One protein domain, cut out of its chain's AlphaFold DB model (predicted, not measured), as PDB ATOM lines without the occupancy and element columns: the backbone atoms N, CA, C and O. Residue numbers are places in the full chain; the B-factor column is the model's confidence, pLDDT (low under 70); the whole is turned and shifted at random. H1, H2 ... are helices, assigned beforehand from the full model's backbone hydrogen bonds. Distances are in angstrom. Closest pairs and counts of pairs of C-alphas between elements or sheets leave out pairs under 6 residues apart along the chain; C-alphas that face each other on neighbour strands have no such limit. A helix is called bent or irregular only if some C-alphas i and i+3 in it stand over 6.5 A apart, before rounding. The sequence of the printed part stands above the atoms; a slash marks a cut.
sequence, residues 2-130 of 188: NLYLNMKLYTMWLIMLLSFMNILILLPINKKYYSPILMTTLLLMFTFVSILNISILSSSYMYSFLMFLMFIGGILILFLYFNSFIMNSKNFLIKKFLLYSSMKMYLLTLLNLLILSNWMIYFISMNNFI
ATOM      1  N   ASN A   2     283.363 242.035 268.285       61.91
ATOM      2  CA  ASN A   2     282.035 241.490 268.641       61.91
ATOM      3  C   ASN A   2     281.074 242.497 269.294       61.91
ATOM      4  O   ASN A   2     279.918 242.575 268.900       61.91
ATOM      5  N   LEU A   3     281.547 243.314 270.240       60.03
ATOM      6  CA  LEU A   3     280.703 244.322 270.899       60.03
ATOM      7  C   LEU A   3     280.167 245.369 269.912       60.03
ATOM      8  O   LEU A   3     278.976 245.633 269.905       60.03
ATOM      9  N   TYR A   4     281.003 245.896 269.014       65.38
ATOM     10  CA  TYR A   4     280.560 246.855 267.991       65.38
ATOM     11  C   TYR A   4     279.546 246.248 267.009       65.38
ATOM     12  O   TYR A   4     278.567 246.895 266.646       65.38
ATOM     13  N   LEU A   5     279.764 244.995 266.598       65.31
ATOM     14  CA  LEU A   5     278.817 244.250 265.769       65.31
ATOM     15  C   LEU A   5     277.477 244.061 266.484       65.31
ATOM     16  O   LEU A   5     276.441 244.343 265.888       65.31
ATOM     17  N   ASN A   6     277.500 243.697 267.767       66.88
ATOM     18  CA  ASN A   6     276.293 243.602 268.583       66.88
ATOM     19  C   ASN A   6     275.592 244.962 268.690       66.88
ATOM     20  O   ASN A   6     274.399 245.041 268.428       66.88
ATOM     21  N   MET A   7     276.315 246.055 268.957       66.25
ATOM     22  CA  MET A   7     275.744 247.412 268.994       66.25
ATOM     23  C   MET A   7     275.094 247.805 267.660       66.25
ATOM     24  O   MET A   7     274.004 248.381 267.632       66.25
ATOM     25  N   LYS A   8     275.729 247.470 266.532       66.75
ATOM     26  CA  LYS A   8     275.173 247.726 265.198       66.75
ATOM     27  C   LYS A   8     273.921 246.879 264.934       66.75
ATOM     28  O   LYS A   8     272.937 247.398 264.421       66.75
ATOM     29  N   LEU A   9     273.922 245.607 265.321       69.88
ATOM     30  CA  LEU A   9     272.752 244.733 265.207       69.88
ATOM     31  C   LEU A   9     271.591 245.228 266.078       69.88
ATOM     32  O   LEU A   9     270.457 245.276 265.614       69.88
ATOM     33  N   TYR A  10     271.872 245.678 267.300       69.62
ATOM     34  CA  TYR A  10     270.866 246.219 268.211       69.62
ATOM     35  C   TYR A  10     270.272 247.540 267.725       69.62
ATOM     36  O   TYR A  10     269.056 247.714 267.765       69.62
ATOM     37  N   THR A  11     271.099 248.455 267.213       71.12
ATOM     38  CA  THR A  11     270.605 249.698 266.598       71.12
ATOM     39  C   THR A  11     269.751 249.409 265.363       71.12
ATOM     40  O   THR A  11     268.679 249.992 265.224       71.12
ATOM     41  N   MET A  12     270.137 248.442 264.522       70.50
ATOM     42  CA  MET A  12     269.304 247.976 263.404       70.50
ATOM     43  C   MET A  12     267.972 247.375 263.879       70.50
ATOM     44  O   MET A  12     266.930 247.641 263.281       70.50
ATOM     45  N   TRP A  13     267.980 246.620 264.979       71.50
ATOM     46  CA  TRP A  13     266.776 246.014 265.546       71.50
ATOM     47  C   TRP A  13     265.820 247.056 266.146       71.50
ATOM     48  O   TRP A  13     264.613 246.989 265.917       71.50
ATOM     49  N   LEU A  14     266.352 248.076 266.828       72.31
ATOM     50  CA  LEU A  14     265.576 249.217 267.327       72.31
ATOM     51  C   LEU A  14     264.931 250.014 266.188       72.31
ATOM     52  O   LEU A  14     263.754 250.359 266.271       72.31
ATOM     53  N   ILE A  15     265.668 250.265 265.103       73.06
ATOM     54  CA  ILE A  15     265.136 250.959 263.919       73.06
ATOM     55  C   ILE A  15     264.024 250.126 263.265       73.06
ATOM     56  O   ILE A  15     262.983 250.669 262.888       73.06
ATOM     57  N   MET A  16     264.191 248.801 263.186       70.56
ATOM     58  CA  MET A  16     263.131 247.910 262.710       70.56
ATOM     59  C   MET A  16     261.888 247.974 263.603       70.56
ATOM     60  O   MET A  16     260.793 248.178 263.081       70.56
ATOM     61  N   LEU A  17     262.033 247.887 264.927       71.75
ATOM     62  CA  LEU A  17     260.911 247.994 265.867       71.75
ATOM     63  C   LEU A  17     260.167 249.326 265.718       71.75
ATOM     64  O   LEU A  17     258.943 249.335 265.599       71.75
ATOM     65  N   LEU A  18     260.892 250.443 265.616       71.12
ATOM     66  CA  LEU A  18     260.300 251.759 265.368       71.12
ATOM     67  C   LEU A  18     259.514 251.785 264.048       71.12
ATOM     68  O   LEU A  18     258.399 252.304 264.003       71.12
ATOM     69  N   SER A  19     260.040 251.186 262.976       71.50
ATOM     70  CA  SER A  19     259.348 251.132 261.682       71.50
ATOM     71  C   SER A  19     258.048 250.313 261.722       71.50
ATOM     72  O   SER A  19     257.029 250.766 261.199       71.50
ATOM     73  N   PHE A  20     258.034 249.170 262.418       68.88
ATOM     74  CA  PHE A  20     256.840 248.333 262.580       68.88
ATOM     75  C   PHE A  20     255.750 249.024 263.402       68.88
ATOM     76  O   PHE A  20     254.567 248.936 263.071       68.88
ATOM     77  N   MET A  21     256.134 249.777 264.435       67.81
ATOM     78  CA  MET A  21     255.176 250.519 265.255       67.81
ATOM     79  C   MET A  21     254.508 251.660 264.480       67.81
ATOM     80  O   MET A  21     253.313 251.896 264.653       67.81
ATOM     81  N   ASN A  22     255.225 252.303 263.552       67.19
ATOM     82  CA  ASN A  22     254.628 253.299 262.659       67.19
ATOM     83  C   ASN A  22     253.538 252.688 261.767       67.19
ATOM     84  O   ASN A  22     252.482 253.292 261.607       67.19
ATOM     85  N   ILE A  23     253.726 251.460 261.273       69.81
ATOM     86  CA  ILE A  23     252.712 250.738 260.482       69.81
ATOM     87  C   ILE A  23     251.449 250.463 261.315       69.81
ATOM     88  O   ILE A  23     250.329 250.634 260.833       69.81
ATOM     89  N   LEU A  24     251.610 250.091 262.586       66.88
ATOM     90  CA  LEU A  24     250.492 249.777 263.483       66.88
ATOM     91  C   LEU A  24     249.647 251.007 263.863       66.88
ATOM     92  O   LEU A  24     248.432 250.892 264.071       66.88
ATOM     93  N   ILE A  25     250.263 252.192 263.904       65.50
ATOM     94  CA  ILE A  25     249.563 253.475 264.099       65.50
ATOM     95  C   ILE A  25     248.616 253.753 262.929       65.50
ATOM     96  O   ILE A  25     247.510 254.256 263.130       65.50
ATOM     97  N   LEU A  26     249.034 253.385 261.719       62.16
ATOM     98  CA  LEU A  26     248.371 253.756 260.471       62.16
ATOM     99  C   LEU A  26     247.176 252.868 260.127       62.16
ATOM    100  O   LEU A  26     246.354 253.271 259.309       62.16
ATOM    101  N   LEU A  27     247.042 251.691 260.748       67.38
ATOM    102  CA  LEU A  27     245.904 250.802 260.520       67.38
ATOM    103  C   LEU A  27     244.617 251.414 261.103       67.38
ATOM    104  O   LEU A  27     244.472 251.507 262.336       67.38
ATOM    105  N   PRO A  28     243.653 251.819 260.253       63.47
ATOM    106  CA  PRO A  28     242.395 252.357 260.737       63.47
ATOM    107  C   PRO A  28     241.579 251.241 261.389       63.47
ATOM    108  O   PRO A  28     241.359 250.166 260.836       63.47
ATOM    109  N   ILE A  29     241.097 251.537 262.592       62.62
ATOM    110  CA  ILE A  29     240.442 250.582 263.491       62.62
ATOM    111  C   ILE A  29     239.098 250.122 262.933       62.62
ATOM    112  O   ILE A  29     238.615 249.054 263.285       62.62
ATOM    113  N   ASN A  30     238.485 250.919 262.054       61.44
ATOM    114  CA  ASN A  30     237.127 250.683 261.591       61.44
ATOM    115  C   ASN A  30     236.926 251.090 260.128       61.44
ATOM    116  O   ASN A  30     237.216 252.224 259.743       61.44
ATOM    117  N   LYS A  31     236.307 250.188 259.347       59.53
ATOM    118  CA  LYS A  31     235.950 250.354 257.918       59.53
ATOM    119  C   LYS A  31     235.135 251.621 257.615       59.53
ATOM    120  O   LYS A  31     235.192 252.148 256.511       59.53
ATOM    121  N   LYS A  32     234.432 252.164 258.614       57.72
ATOM    122  CA  LYS A  32     233.602 253.372 258.487       57.72
ATOM    123  C   LYS A  32     234.399 254.684 258.427       57.72
ATOM    124  O   LYS A  32     233.878 255.660 257.904       57.72
ATOM    125  N   TYR A  33     235.638 254.719 258.924       61.69
ATOM    126  CA  TYR A  33     236.466 255.939 258.959       61.69
ATOM    127  C   TYR A  33     237.420 256.069 257.769       61.69
ATOM    128  O   TYR A  33     238.239 256.984 257.737       61.69
ATOM    129  N   TYR A  34     237.316 255.179 256.783       65.19
ATOM    130  CA  TYR A  34     238.127 255.258 255.578       65.19
ATOM    131  C   TYR A  34     237.625 256.421 254.716       65.19
ATOM    132  O   TYR A  34     236.599 256.328 254.034       65.19
ATOM    133  N   SER A  35     238.349 257.538 254.763       71.38
ATOM    134  CA  SER A  35     238.348 258.515 253.682       71.38
ATOM    135  C   SER A  35     239.669 258.377 252.923       71.38
ATOM    136  O   SER A  35     240.722 258.240 253.552       71.38
ATOM    137  N   PRO A  36     239.653 258.393 251.582       72.81
ATOM    138  CA  PRO A  36     240.894 258.305 250.822       72.81
ATOM    139  C   PRO A  36     241.868 259.445 251.145       72.81
ATOM    140  O   PRO A  36     243.063 259.201 251.206       72.81
ATOM    141  N   ILE A  37     241.368 260.642 251.481       73.06
ATOM    142  CA  ILE A  37     242.198 261.763 251.957       73.06
ATOM    143  C   ILE A  37     242.961 261.389 253.234       73.06
ATOM    144  O   ILE A  37     244.178 261.542 253.277       73.06
ATOM    145  N   LEU A  38     242.281 260.838 254.248       74.00
ATOM    146  CA  LEU A  38     242.954 260.359 255.459       74.00
ATOM    147  C   LEU A  38     243.970 259.265 255.136       74.00
ATOM    148  O   LEU A  38     245.066 259.261 255.678       74.00
ATOM    149  N   MET A  39     243.628 258.352 254.229       74.38
ATOM    150  CA  MET A  39     244.550 257.297 253.821       74.38
ATOM    151  C   MET A  39     245.805 257.875 253.156       74.38
ATOM    152  O   MET A  39     246.911 257.456 253.481       74.38
ATOM    153  N   THR A  40     245.658 258.875 252.282       78.44
ATOM    154  CA  THR A  40     246.796 259.539 251.631       78.44
ATOM    155  C   THR A  40     247.668 260.310 252.619       78.44
ATOM    156  O   THR A  40     248.889 260.225 252.527       78.44
ATOM    157  N   THR A  41     247.087 261.001 253.607       75.06
ATOM    158  CA  THR A  41     247.878 261.721 254.618       75.06
ATOM    159  C   THR A  41     248.609 260.768 255.560       75.06
ATOM    160  O   THR A  41     249.763 261.010 255.903       75.06
ATOM    161  N   LEU A  42     247.985 259.646 255.923       75.69
ATOM    162  CA  LEU A  42     248.619 258.577 256.695       75.69
ATOM    163  C   LEU A  42     249.783 257.943 255.913       75.69
ATOM    164  O   LEU A  42     250.885 257.808 256.444       75.69
ATOM    165  N   LEU A  43     249.571 257.621 254.634       76.94
ATOM    166  CA  LEU A  43     250.615 257.098 253.749       76.94
ATOM    167  C   LEU A  43     251.791 258.072 253.606       76.94
ATOM    168  O   LEU A  43     252.934 257.634 253.704       76.94
ATOM    169  N   LEU A  44     251.541 259.378 253.456       79.19
ATOM    170  CA  LEU A  44     252.610 260.383 253.432       79.19
ATOM    171  C   LEU A  44     253.477 260.291 254.691       79.19
ATOM    172  O   LEU A  44     254.688 260.100 254.582       79.19
ATOM    173  N   MET A  45     252.868 260.339 255.878       77.69
ATOM    174  CA  MET A  45     253.610 260.273 257.145       77.69
ATOM    175  C   MET A  45     254.424 258.982 257.274       77.69
ATOM    176  O   MET A  45     255.578 259.024 257.697       77.69
ATOM    177  N   PHE A  46     253.865 257.847 256.848       77.94
ATOM    178  CA  PHE A  46     254.598 256.584 256.815       77.94
ATOM    179  C   PHE A  46     255.846 256.660 255.941       77.94
ATOM    180  O   PHE A  46     256.934 256.264 256.361       77.94
ATOM    181  N   THR A  47     255.688 257.188 254.725       81.12
ATOM    182  CA  THR A  47     256.797 257.268 253.779       81.12
ATOM    183  C   THR A  47     257.904 258.181 254.288       81.12
ATOM    184  O   THR A  47     259.065 257.779 254.232       81.12
ATOM    185  N   PHE A  48     257.574 259.317 254.911       82.00
ATOM    186  CA  PHE A  48     258.568 260.178 255.557       82.00
ATOM    187  C   PHE A  48     259.386 259.431 256.612       82.00
ATOM    188  O   PHE A  48     260.615 259.481 256.585       82.00
ATOM    189  N   VAL A  49     258.732 258.675 257.497       78.56
ATOM    190  CA  VAL A  49     259.448 257.899 258.518       78.56
ATOM    191  C   VAL A  49     260.286 256.781 257.893       78.56
ATOM    192  O   VAL A  49     261.416 256.541 258.315       78.56
ATOM    193  N   SER A  50     259.788 256.127 256.843       80.00
ATOM    194  CA  SER A  50     260.545 255.085 256.141       80.00
ATOM    195  C   SER A  50     261.822 255.620 255.479       80.00
ATOM    196  O   SER A  50     262.861 254.966 255.540       80.00
ATOM    197  N   ILE A  51     261.786 256.837 254.927       85.56
ATOM    198  CA  ILE A  51     262.943 257.487 254.296       85.56
ATOM    199  C   ILE A  51     264.002 257.826 255.347       85.56
ATOM    200  O   ILE A  51     265.187 257.580 255.119       85.56
ATOM    201  N   LEU A  52     263.577 258.315 256.517       80.06
ATOM    202  CA  LEU A  52     264.470 258.557 257.652       80.06
ATOM    203  C   LEU A  52     265.103 257.257 258.171       80.06
ATOM    204  O   LEU A  52     266.282 257.231 258.499       80.06
ATOM    205  N   ASN A  53     264.364 256.148 258.189       77.19
ATOM    206  CA  ASN A  53     264.937 254.862 258.593       77.19
ATOM    207  C   ASN A  53     265.987 254.365 257.587       77.19
ATOM    208  O   ASN A  53     267.044 253.877 257.984       77.19
ATOM    209  N   ILE A  54     265.730 254.517 256.284       80.12
ATOM    210  CA  ILE A  54     266.673 254.114 255.231       80.12
ATOM    211  C   ILE A  54     267.946 254.963 255.281       80.12
ATOM    212  O   ILE A  54     269.036 254.419 255.098       80.12
ATOM    213  N   SER A  55     267.847 256.265 255.557       78.12
ATOM    214  CA  SER A  55     269.029 257.131 255.647       78.12
ATOM    215  C   SER A  55     269.934 256.779 256.832       78.12
ATOM    216  O   SER A  55     271.146 256.936 256.730       78.12
ATOM    217  N   ILE A  56     269.375 256.254 257.928       73.31
ATOM    218  CA  ILE A  56     270.152 255.791 259.089       73.31
ATOM    219  C   ILE A  56     270.786 254.413 258.824       73.31
ATOM    220  O   ILE A  56     271.895 254.135 259.284       73.31
ATOM    221  N   LEU A  57     270.089 253.533 258.097       69.94
ATOM    222  CA  LEU A  57     270.538 252.159 257.832       69.94
ATOM    223  C   LEU A  57     271.554 252.060 256.690       69.94
ATOM    224  O   LEU A  57     272.448 251.210 256.730       69.94
ATOM    225  N   SER A  58     271.390 252.878 255.654       67.75
ATOM    226  CA  SER A  58     272.214 252.804 254.451       67.75
ATOM    227  C   SER A  58     273.546 253.525 254.634       67.75
ATOM    228  O   SER A  58     273.652 254.557 255.289       67.75
ATOM    229  N   SER A  59     274.591 252.967 254.025       64.75
ATOM    230  CA  SER A  59     275.893 253.630 253.918       64.75
ATOM    231  C   SER A  59     275.846 254.859 253.007       64.75
ATOM    232  O   SER A  59     276.647 255.778 253.149       64.75
ATOM    233  N   SER A  60     274.891 254.884 252.079       72.19
ATOM    234  CA  SER A  60     274.786 255.877 251.020       72.19
ATOM    235  C   SER A  60     273.438 256.590 251.030       72.19
ATOM    236  O   SER A  60     272.403 255.964 250.789       72.19
ATOM    237  N   TYR A  61     273.453 257.916 251.166       74.31
ATOM    238  CA  TYR A  61     272.237 258.741 251.156       74.31
ATOM    239  C   TYR A  61     271.472 258.723 249.818       74.31
ATOM    240  O   TYR A  61     270.287 259.060 249.781       74.31
ATOM    241  N   MET A  62     272.106 258.298 248.719       77.81
ATOM    242  CA  MET A  62     271.482 258.259 247.388       77.81
ATOM    243  C   MET A  62     270.206 257.404 247.347       77.81
ATOM    244  O   MET A  62     269.220 257.814 246.738       77.81
ATOM    245  N   TYR A  63     270.166 256.265 248.049       77.62
ATOM    246  CA  TYR A  63     268.957 255.430 248.093       77.62
ATOM    247  C   TYR A  63     267.808 256.108 248.844       77.62
ATOM    248  O   TYR A  63     266.668 256.056 248.383       77.62
ATOM    249  N   SER A  64     268.085 256.795 249.958       84.00
ATOM    250  CA  SER A  64     267.054 257.573 250.658       84.00
ATOM    251  C   SER A  64     266.518 258.725 249.802       84.00
ATOM    252  O   SER A  64     265.311 258.967 249.809       84.00
ATOM    253  N   PHE A  65     267.371 259.383 249.006       85.38
ATOM    254  CA  PHE A  65     266.938 260.441 248.085       85.38
ATOM    255  C   PHE A  65     266.086 259.908 246.926       85.38
ATOM    256  O   PHE A  65     265.039 260.484 246.628       85.38
ATOM    257  N   LEU A  66     266.475 258.789 246.305       87.31
ATOM    258  CA  LEU A  66     265.674 258.150 245.253       87.31
ATOM    259  C   LEU A  66     264.297 257.715 245.776       87.31
ATOM    260  O   LEU A  66     263.285 257.957 245.120       87.31
ATOM    261  N   MET A  67     264.243 257.133 246.978       83.94
ATOM    262  CA  MET A  67     262.982 256.745 247.619       83.94
ATOM    263  C   MET A  67     262.091 257.959 247.903       83.94
ATOM    264  O   MET A  67     260.897 257.917 247.615       83.94
ATOM    265  N   PHE A  68     262.659 259.063 248.394       85.94
ATOM    266  CA  PHE A  68     261.921 260.310 248.614       85.94
ATOM    267  C   PHE A  68     261.261 260.841 247.336       85.94
ATOM    268  O   PHE A  68     260.067 261.148 247.342       85.94
ATOM    269  N   LEU A  69     262.002 260.884 246.226       87.19
ATOM    270  CA  LEU A  69     261.494 261.365 244.936       87.19
ATOM    271  C   LEU A  69     260.363 260.484 244.392       87.19
ATOM    272  O   LEU A  69     259.314 260.999 243.997       87.19
ATOM    273  N   MET A  70     260.549 259.161 244.403       88.50
ATOM    274  CA  MET A  70     259.536 258.221 243.909       88.50
ATOM    275  C   MET A  70     258.242 258.291 244.727       88.50
ATOM    276  O   MET A  70     257.152 258.304 244.153       88.50
ATOM    277  N   PHE A  71     258.341 258.380 246.058       83.81
ATOM    278  CA  PHE A  71     257.156 258.438 246.913       83.81
ATOM    279  C   PHE A  71     256.407 259.761 246.803       83.81
ATOM    280  O   PHE A  71     255.182 259.739 246.706       83.81
ATOM    281  N   ILE A  72     257.098 260.901 246.753       83.44
ATOM    282  CA  ILE A  72     256.419 262.191 246.573       83.44
ATOM    283  C   ILE A  72     255.695 262.233 245.230       83.44
ATOM    284  O   ILE A  72     254.514 262.573 245.197       83.44
ATOM    285  N   GLY A  73     256.352 261.822 244.141       83.88
ATOM    286  CA  GLY A  73     255.723 261.786 242.822       83.88
ATOM    287  C   GLY A  73     254.478 260.894 242.790       83.88
ATOM    288  O   GLY A  73     253.406 261.335 242.380       83.88
ATOM    289  N   GLY A  74     254.592 259.655 243.279       83.62
ATOM    290  CA  GLY A  74     253.486 258.696 243.266       83.62
ATOM    291  C   GLY A  74     252.316 259.090 244.174       83.62
ATOM    292  O   GLY A  74     251.154 258.999 243.773       83.62
ATOM    293  N   ILE A  75     252.600 259.564 245.391       83.38
ATOM    294  CA  ILE A  75     251.555 259.901 246.365       83.38
ATOM    295  C   ILE A  75     250.826 261.193 245.978       83.38
ATOM    296  O   ILE A  75     249.620 261.289 246.203       83.38
ATOM    297  N   LEU A  76     251.497 262.156 245.335       79.62
ATOM    298  CA  LEU A  76     250.838 263.361 244.817       79.62
ATOM    299  C   LEU A  76     249.807 263.033 243.729       79.62
ATOM    300  O   LEU A  76     248.705 263.580 243.744       79.62
ATOM    301  N   ILE A  77     250.122 262.102 242.824       82.50
ATOM    302  CA  ILE A  77     249.185 261.658 241.779       82.50
ATOM    303  C   ILE A  77     247.963 260.976 242.414       82.50
ATOM    304  O   ILE A  77     246.824 261.279 242.055       82.50
ATOM    305  N   LEU A  78     248.183 260.110 243.410       79.62
ATOM    306  CA  LEU A  78     247.108 259.483 244.191       79.62
ATOM    307  C   LEU A  78     246.244 260.521 244.927       79.62
ATOM    308  O   LEU A  78     245.019 260.403 244.937       79.62
ATOM    309  N   PHE A  79     246.860 261.548 245.515       74.88
ATOM    310  CA  PHE A  79     246.154 262.632 246.198       74.88
ATOM    311  C   PHE A  79     245.250 263.419 245.241       74.88
ATOM    312  O   PHE A  79     244.082 263.654 245.554       74.88
ATOM    313  N   LEU A  80     245.749 263.770 244.050       81.25
ATOM    314  CA  LEU A  80     244.963 264.454 243.019       81.25
ATOM    315  C   LEU A  80     243.794 263.598 242.530       81.25
ATOM    316  O   LEU A  80     242.666 264.091 242.450       81.25
ATOM    317  N   TYR A  81     244.044 262.311 242.264       82.50
ATOM    318  CA  TYR A  81     242.996 261.374 241.869       82.50
ATOM    319  C   TYR A  81     241.883 261.350 242.917       82.50
ATOM    320  O   TYR A  81     240.736 261.652 242.600       82.50
ATOM    321  N   PHE A  82     242.193 261.098 244.188       72.50
ATOM    322  CA  PHE A  82     241.153 260.982 245.209       72.50
ATOM    323  C   PHE A  82     240.445 262.294 245.560       72.50
ATOM    324  O   PHE A  82     239.247 262.253 245.846       72.50
ATOM    325  N   ASN A  83     241.120 263.445 245.497       71.25
ATOM    326  CA  ASN A  83     240.462 264.738 245.701       71.25
ATOM    327  C   ASN A  83     239.378 265.010 244.653       71.25
ATOM    328  O   ASN A  83     238.334 265.557 244.997       71.25
ATOM    329  N   SER A  84     239.582 264.576 243.404       70.19
ATOM    330  CA  SER A  84     238.561 264.707 242.356       70.19
ATOM    331  C   SER A  84     237.329 263.815 242.586       70.19
ATOM    332  O   SER A  84     236.229 264.181 242.184       70.19
ATOM    333  N   PHE A  85     237.474 262.686 243.293       60.16
ATOM    334  CA  PHE A  85     236.368 261.757 243.581       60.16
ATOM    335  C   PHE A  85     235.573 262.085 244.853       60.16
ATOM    336  O   PHE A  85     234.481 261.549 245.041       60.16
ATOM    337  N   ILE A  86     236.095 262.924 245.751       60.06
ATOM    338  CA  ILE A  86     235.492 263.179 247.068       60.06
ATOM    339  C   ILE A  86     235.033 264.632 247.142       60.06
ATOM    340  O   ILE A  86     235.566 265.443 247.895       60.06
ATOM    341  N   MET A  87     233.981 264.962 246.397       49.25
ATOM    342  CA  MET A  87     233.154 266.103 246.766       49.25
ATOM    343  C   MET A  87     232.192 265.670 247.880       49.25
ATOM    344  O   MET A  87     231.234 264.945 247.654       49.25
ATOM    345  N   ASN A  88     232.480 266.149 249.095       58.47
ATOM    346  CA  ASN A  88     231.537 266.380 250.195       58.47
ATOM    347  C   ASN A  88     230.796 265.174 250.813       58.47
ATOM    348  O   ASN A  88     229.797 264.707 250.286       58.47
ATOM    349  N   SER A  89     231.205 264.754 252.024       53.25
ATOM    350  CA  SER A  89     230.273 264.289 253.095       53.25
ATOM    351  C   SER A  89     230.938 263.719 254.367       53.25
ATOM    352  O   SER A  89     230.229 263.296 255.277       53.25
ATOM    353  N   LYS A  90     232.275 263.683 254.508       60.69
ATOM    354  CA  LYS A  90     232.922 262.908 255.602       60.69
ATOM    355  C   LYS A  90     233.821 263.683 256.576       60.69
ATOM    356  O   LYS A  90     234.552 263.054 257.340       60.69
ATOM    357  N   ASN A  91     233.730 265.015 256.652       58.88
ATOM    358  CA  ASN A  91     234.571 265.803 257.574       58.88
ATOM    359  C   ASN A  91     234.352 265.476 259.065       58.88
ATOM    360  O   ASN A  91     235.273 265.605 259.869       58.88
ATOM    361  N   PHE A  92     233.168 264.995 259.459       57.03
ATOM    362  CA  PHE A  92     232.891 264.683 260.867       57.03
ATOM    363  C   PHE A  92     233.582 263.395 261.360       57.03
ATOM    364  O   PHE A  92     233.917 263.272 262.539       57.03
ATOM    365  N   LEU A  93     233.865 262.444 260.462       62.75
ATOM    366  CA  LEU A  93     234.557 261.189 260.794       62.75
ATOM    367  C   LEU A  93     236.055 261.406 261.071       62.75
ATOM    368  O   LEU A  93     236.647 260.672 261.861       62.75
ATOM    369  N   ILE A  94     236.636 262.459 260.490       65.56
ATOM    370  CA  ILE A  94     238.051 262.824 260.623       65.56
ATOM    371  C   ILE A  94     238.410 263.153 262.076       65.56
ATOM    372  O   ILE A  94     239.427 262.681 262.574       65.56
ATOM    373  N   LYS A  95     237.553 263.887 262.798       65.69
ATOM    374  CA  LYS A  95     237.826 264.284 264.193       65.69
ATOM    375  C   LYS A  95     237.920 263.083 265.141       65.69
ATOM    376  O   LYS A  95     238.830 263.019 265.961       65.69
ATOM    377  N   LYS A  96     237.010 262.108 265.009       68.56
ATOM    378  CA  LYS A  96     237.031 260.877 265.826       68.56
ATOM    379  C   LYS A  96     238.232 259.996 265.494       68.56
ATOM    380  O   LYS A  96     238.834 259.421 266.396       68.56
ATOM    381  N   PHE A  97     238.589 259.913 264.214       71.12
ATOM    382  CA  PHE A  97     239.773 259.182 263.782       71.12
ATOM    383  C   PHE A  97     241.061 259.805 264.338       71.12
ATOM    384  O   PHE A  97     241.876 259.087 264.912       71.12
ATOM    385  N   LEU A  98     241.202 261.133 264.255       70.75
ATOM    386  CA  LEU A  98     242.356 261.860 264.790       70.75
ATOM    387  C   LEU A  98     242.536 261.618 266.293       70.75
ATOM    388  O   LEU A  98     243.626 261.237 266.708       70.75
ATOM    389  N   LEU A  99     241.464 261.736 267.085       72.12
ATOM    390  CA  LEU A  99     241.490 261.463 268.529       72.12
ATOM    391  C   LEU A  99     241.912 260.028 268.862       72.12
ATOM    392  O   LEU A  99     242.676 259.796 269.794       72.12
ATOM    393  N   TYR A 100     241.430 259.044 268.103       73.94
ATOM    394  CA  TYR A 100     241.827 257.660 268.336       73.94
ATOM    395  C   TYR A 100     243.294 257.431 267.929       73.94
ATOM    396  O   TYR A 100     244.048 256.752 268.630       73.94
ATOM    397  N   SER A 101     243.720 258.004 266.800       73.12
ATOM    398  CA  SER A 101     245.095 257.880 266.311       73.12
ATOM    399  C   SER A 101     246.111 258.522 267.261       73.12
ATOM    400  O   SER A 101     247.170 257.941 267.495       73.12
ATOM    401  N   SER A 102     245.773 259.657 267.886       72.25
ATOM    402  CA  SER A 102     246.648 260.321 268.854       72.25
ATOM    403  C   SER A 102     246.798 259.509 270.141       72.25
ATOM    404  O   SER A 102     247.909 259.386 270.651       72.25
ATOM    405  N   MET A 103     245.725 258.871 270.620       75.38
ATOM    406  CA  MET A 103     245.787 257.968 271.778       75.38
ATOM    407  C   MET A 103     246.660 256.737 271.508       75.38
ATOM    408  O   MET A 103     247.490 256.368 272.339       75.38
ATOM    409  N   LYS A 104     246.528 256.126 270.321       76.00
ATOM    410  CA  LYS A 104     247.412 255.031 269.890       76.00
ATOM    411  C   LYS A 104     248.877 255.467 269.851       76.00
ATOM    412  O   LYS A 104     249.731 254.741 270.352       76.00
ATOM    413  N   MET A 105     249.161 256.637 269.271       75.88
ATOM    414  CA  MET A 105     250.521 257.180 269.220       75.88
ATOM    415  C   MET A 105     251.092 257.370 270.620       75.88
ATOM    416  O   MET A 105     252.200 256.918 270.881       75.88
ATOM    417  N   TYR A 106     250.324 257.967 271.533       76.56
ATOM    418  CA  TYR A 106     250.771 258.195 272.903       76.56
ATOM    419  C   TYR A 106     251.153 256.886 273.612       76.56
ATOM    420  O   TYR A 106     252.258 256.763 274.142       76.56
ATOM    421  N   LEU A 107     250.299 255.861 273.532       78.81
ATOM    422  CA  LEU A 107     250.586 254.548 274.120       78.81
ATOM    423  C   LEU A 107     251.841 253.897 273.523       78.81
ATOM    424  O   LEU A 107     252.666 253.354 274.253       78.81
ATOM    425  N   LEU A 108     252.018 253.989 272.205       77.00
ATOM    426  CA  LEU A 108     253.198 253.446 271.535       77.00
ATOM    427  C   LEU A 108     254.475 254.205 271.903       77.00
ATOM    428  O   LEU A 108     255.518 253.583 272.097       77.00
ATOM    429  N   THR A 109     254.404 255.528 272.071       74.50
ATOM    430  CA  THR A 109     255.557 256.308 272.541       74.50
ATOM    431  C   THR A 109     255.955 255.942 273.967       74.50
ATOM    432  O   THR A 109     257.145 255.817 274.243       74.50
ATOM    433  N   LEU A 110     254.988 255.681 274.852       76.88
ATOM    434  CA  LEU A 110     255.267 255.223 276.213       76.88
ATOM    435  C   LEU A 110     255.933 253.844 276.228       76.88
ATOM    436  O   LEU A 110     256.930 253.657 276.923       76.88
ATOM    437  N   LEU A 111     255.440 252.899 275.422       77.44
ATOM    438  CA  LEU A 111     256.068 251.582 275.278       77.44
ATOM    439  C   LEU A 111     257.516 251.697 274.785       77.44
ATOM    440  O   LEU A 111     258.403 251.031 275.317       77.44
ATOM    441  N   ASN A 112     257.778 252.586 273.825       71.19
ATOM    442  CA  ASN A 112     259.135 252.823 273.335       71.19
ATOM    443  C   ASN A 112     260.048 253.406 274.414       71.19
ATOM    444  O   ASN A 112     261.190 252.972 274.537       71.19
ATOM    445  N   LEU A 113     259.559 254.359 275.210       74.00
ATOM    446  CA  LEU A 113     260.340 254.946 276.298       74.00
ATOM    447  C   LEU A 113     260.719 253.901 277.353       74.00
ATOM    448  O   LEU A 113     261.851 253.923 277.824       74.00
ATOM    449  N   LEU A 114     259.829 252.951 277.657       76.00
ATOM    450  CA  LEU A 114     260.114 251.845 278.582       76.00
ATOM    451  C   LEU A 114     261.175 250.879 278.038       76.00
ATOM    452  O   LEU A 114     262.052 250.426 278.774       76.00
ATOM    453  N   ILE A 115     261.120 250.567 276.741       71.56
ATOM    454  CA  ILE A 115     262.137 249.723 276.101       71.56
ATOM    455  C   ILE A 115     263.487 250.450 276.113       71.56
ATOM    456  O   ILE A 115     264.498 249.869 276.500       71.56
ATOM    457  N   LEU A 116     263.505 251.736 275.754       69.38
ATOM    458  CA  LEU A 116     264.725 252.541 275.696       69.38
ATOM    459  C   LEU A 116     265.342 252.788 277.075       69.38
ATOM    460  O   LEU A 116     266.566 252.756 277.195       69.38
ATOM    461  N   SER A 117     264.539 253.003 278.122       67.44
ATOM    462  CA  SER A 117     265.052 253.268 279.471       67.44
ATOM    463  C   SER A 117     265.836 252.081 280.021       67.44
ATOM    464  O   SER A 117     266.938 252.263 280.535       67.44
ATOM    465  N   ASN A 118     265.329 250.857 279.835       65.81
ATOM    466  CA  ASN A 118     266.038 249.642 280.246       65.81
ATOM    467  C   ASN A 118     267.364 249.464 279.497       65.81
ATOM    468  O   ASN A 118     268.308 248.882 280.028       65.81
ATOM    469  N   TRP A 119     267.450 249.979 278.272       63.12
ATOM    470  CA  TRP A 119     268.631 249.836 277.434       63.12
ATOM    471  C   TRP A 119     269.680 250.893 277.749       63.12
ATOM    472  O   TRP A 119     270.837 250.541 277.933       63.12
ATOM    473  N   MET A 120     269.302 252.165 277.898       60.31
ATOM    474  CA  MET A 120     270.242 253.239 278.252       60.31
ATOM    475  C   MET A 120     271.016 252.918 279.539       60.31
ATOM    476  O   MET A 120     272.216 253.172 279.615       60.31
ATOM    477  N   ILE A 121     270.365 252.263 280.505       60.31
ATOM    478  CA  ILE A 121     270.993 251.780 281.743       60.31
ATOM    479  C   ILE A 121     272.086 250.727 281.458       60.31
ATOM    480  O   ILE A 121     273.137 250.744 282.096       60.31
ATOM    481  N   TYR A 122     271.889 249.854 280.465       59.91
ATOM    482  CA  TYR A 122     272.887 248.869 280.020       59.91
ATOM    483  C   TYR A 122     274.039 249.494 279.212       59.91
ATOM    484  O   TYR A 122     275.157 248.990 279.231       59.91
ATOM    485  N   PHE A 123     273.798 250.601 278.505       56.72
ATOM    486  CA  PHE A 123     274.835 251.301 277.734       56.72
ATOM    487  C   PHE A 123     275.759 252.144 278.621       56.72
ATOM    488  O   PHE A 123     276.972 252.138 278.419       56.72
ATOM    489  N   ILE A 124     275.203 252.841 279.616       58.59
ATOM    490  CA  ILE A 124     275.964 253.708 280.534       58.59
ATOM    491  C   ILE A 124     276.941 252.889 281.397       58.59
ATOM    492  O   ILE A 124     277.999 253.384 281.782       58.59
ATOM    493  N   SER A 125     276.657 251.608 281.652       55.91
ATOM    494  CA  SER A 125     277.579 250.717 282.372       55.91
ATOM    495  C   SER A 125     278.803 250.280 281.545       55.91
ATOM    496  O   SER A 125     279.760 249.757 282.111       55.91
ATOM    497  N   MET A 126     278.830 250.545 280.231       56.88
ATOM    498  CA  MET A 126     279.908 250.183 279.293       56.88
ATOM    499  C   MET A 126     280.748 251.401 278.847       56.88
ATOM    500  O   MET A 126     281.269 251.435 277.734       56.88
ATOM    501  N   ASN A 127     280.889 252.416 279.703       46.09
ATOM    502  CA  ASN A 127     281.359 253.781 279.397       46.09
ATOM    503  C   ASN A 127     282.765 253.979 278.770       46.09
ATOM    504  O   ASN A 127     283.123 255.114 278.466       46.09
ATOM    505  N   ASN A 128     283.551 252.942 278.472       49.22
ATOM    506  CA  ASN A 128     284.891 253.110 277.878       49.22
ATOM    507  C   ASN A 128     284.903 253.245 276.336       49.22
ATOM    508  O   ASN A 128     285.969 253.260 275.727       49.22
ATOM    509  N   PHE A 129     283.747 253.334 275.670       52.34
ATOM    510  CA  PHE A 129     283.659 253.297 274.197       52.34
ATOM    511  C   PHE A 129     283.459 254.652 273.501       52.34
ATOM    512  O   PHE A 129     283.427 254.703 272.268       52.34
ATOM    513  N   ILE A 130     283.343 255.752 274.250       54.72
ATOM    514  CA  ILE A 130     283.026 257.075 273.684       54.72
ATOM    515  C   ILE A 130     284.169 257.584 272.786       54.72
ATOM    516  O   ILE A 130     283.903 258.102 271.703       54.72
TER     517      ILE A 130
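What this domain is: This is residues 2 to 130 of the 188 residues of a protein of Exallonyx sp. ZJUH_2016014 (UniProt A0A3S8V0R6). Four long helices lie nearly in line with one another in a loose, flat slab: H3 and H2 are side by side, H4 runs on the far side of a gap from H2, and H1 is set off to one face, where it bridges the gap by packing on H2 and on part of H4. H1 and H3 run one way and H2 and H4 the other, while residues 117 to 122 of H4 stand free and tiny H5 folds off past its end. The printed part has 129 residues with five named helices, H1 to H5 in that order along the chain, and no named strand, and its class is all helix. The whole is loose, with a radius of gyration of the C-alphas of 18.8 A, and the C-alphas span 62 by 34 by 18 A.

How they stand to each other: H1, residues 2 to 26, and H2, residues 36 to 57, form a helical hairpin. They touch with 11 pairs of C-alphas within 8 A, the closest being those of Leu 26 and Leu 42, 6.1 A apart, and they run opposite ways at a shallow tilt of 5 degrees. H2 and H3, residues 61 to 85, form a second helical hairpin. They touch with 22 pairs of C-alphas within 8 A, run opposite ways at a shallow tilt of 1 degree, and have their closest C-alphas at Ser 55 and Ser 64, 5.4 A apart. H4, residues 91 to 124, touches H1, with residues 101 to 108 of H4 and residues 21 to 26 of H1 alone. The closest C-alphas there are those of Ile 25 and Lys 104, 6.4 A apart, and the two helices run opposite ways at a shallow tilt of 14 degrees. H2 and H4 are close but not clearly touching, with the closest C-alphas, those of Leu 38 and Ile 94, 7.5 A apart; they run the same way at a shallow tilt of 18 degrees. H4 has a kink of 26 degrees near residue 118. H4 and H5, residues 127 to 130, meet only through their link. H1 and H3 are apart, and so are H3 and H4; H5 touches no helix. In H1, H2 and H3 every O i to N i+4 pair is within hydrogen-bond range, in H4 27 of 30 are, and H5 is too short for such a pair.

Where its parts are: H1 begins at C-alpha 2, at (282.035, 241.490, 268.641), and is 36.7 A long from first to last C-alpha. H2 measures 31.1 A and H3 36.8 A in the same way. H4, with 34 residues the longest helix, begins at C-alpha 91, at (234.571, 265.803, 257.574), and measures 48.9 A. H5 has four residues, is 6.8 A long and ends at C-alpha 130, at (283.026, 257.075, 273.684). H5 is irregular, but only just: C-alphas 127 and 130 are 6.8 A apart.

The domain as a whole: The two C-alphas farthest apart are those of Met 87 and Asn 128, at 61.8 A, while the C-alphas of Asn 2 and Ile 130, the first and last printed, are 16.4 A apart. The printed part has no cut. The links H2 to H3, H3 to H4 and H4 to H5 are tight, the link H1 to H2, with 9 residues, is short, and there is no long link. The mean pLDDT of the printed part is 70.8. It is under 70 in 54 residues: 2 to 10, 20 to 34, 57 to 59, 85 to 96 and 116 to 130. H5 has a mean pLDDT of 51, H3 one of 80.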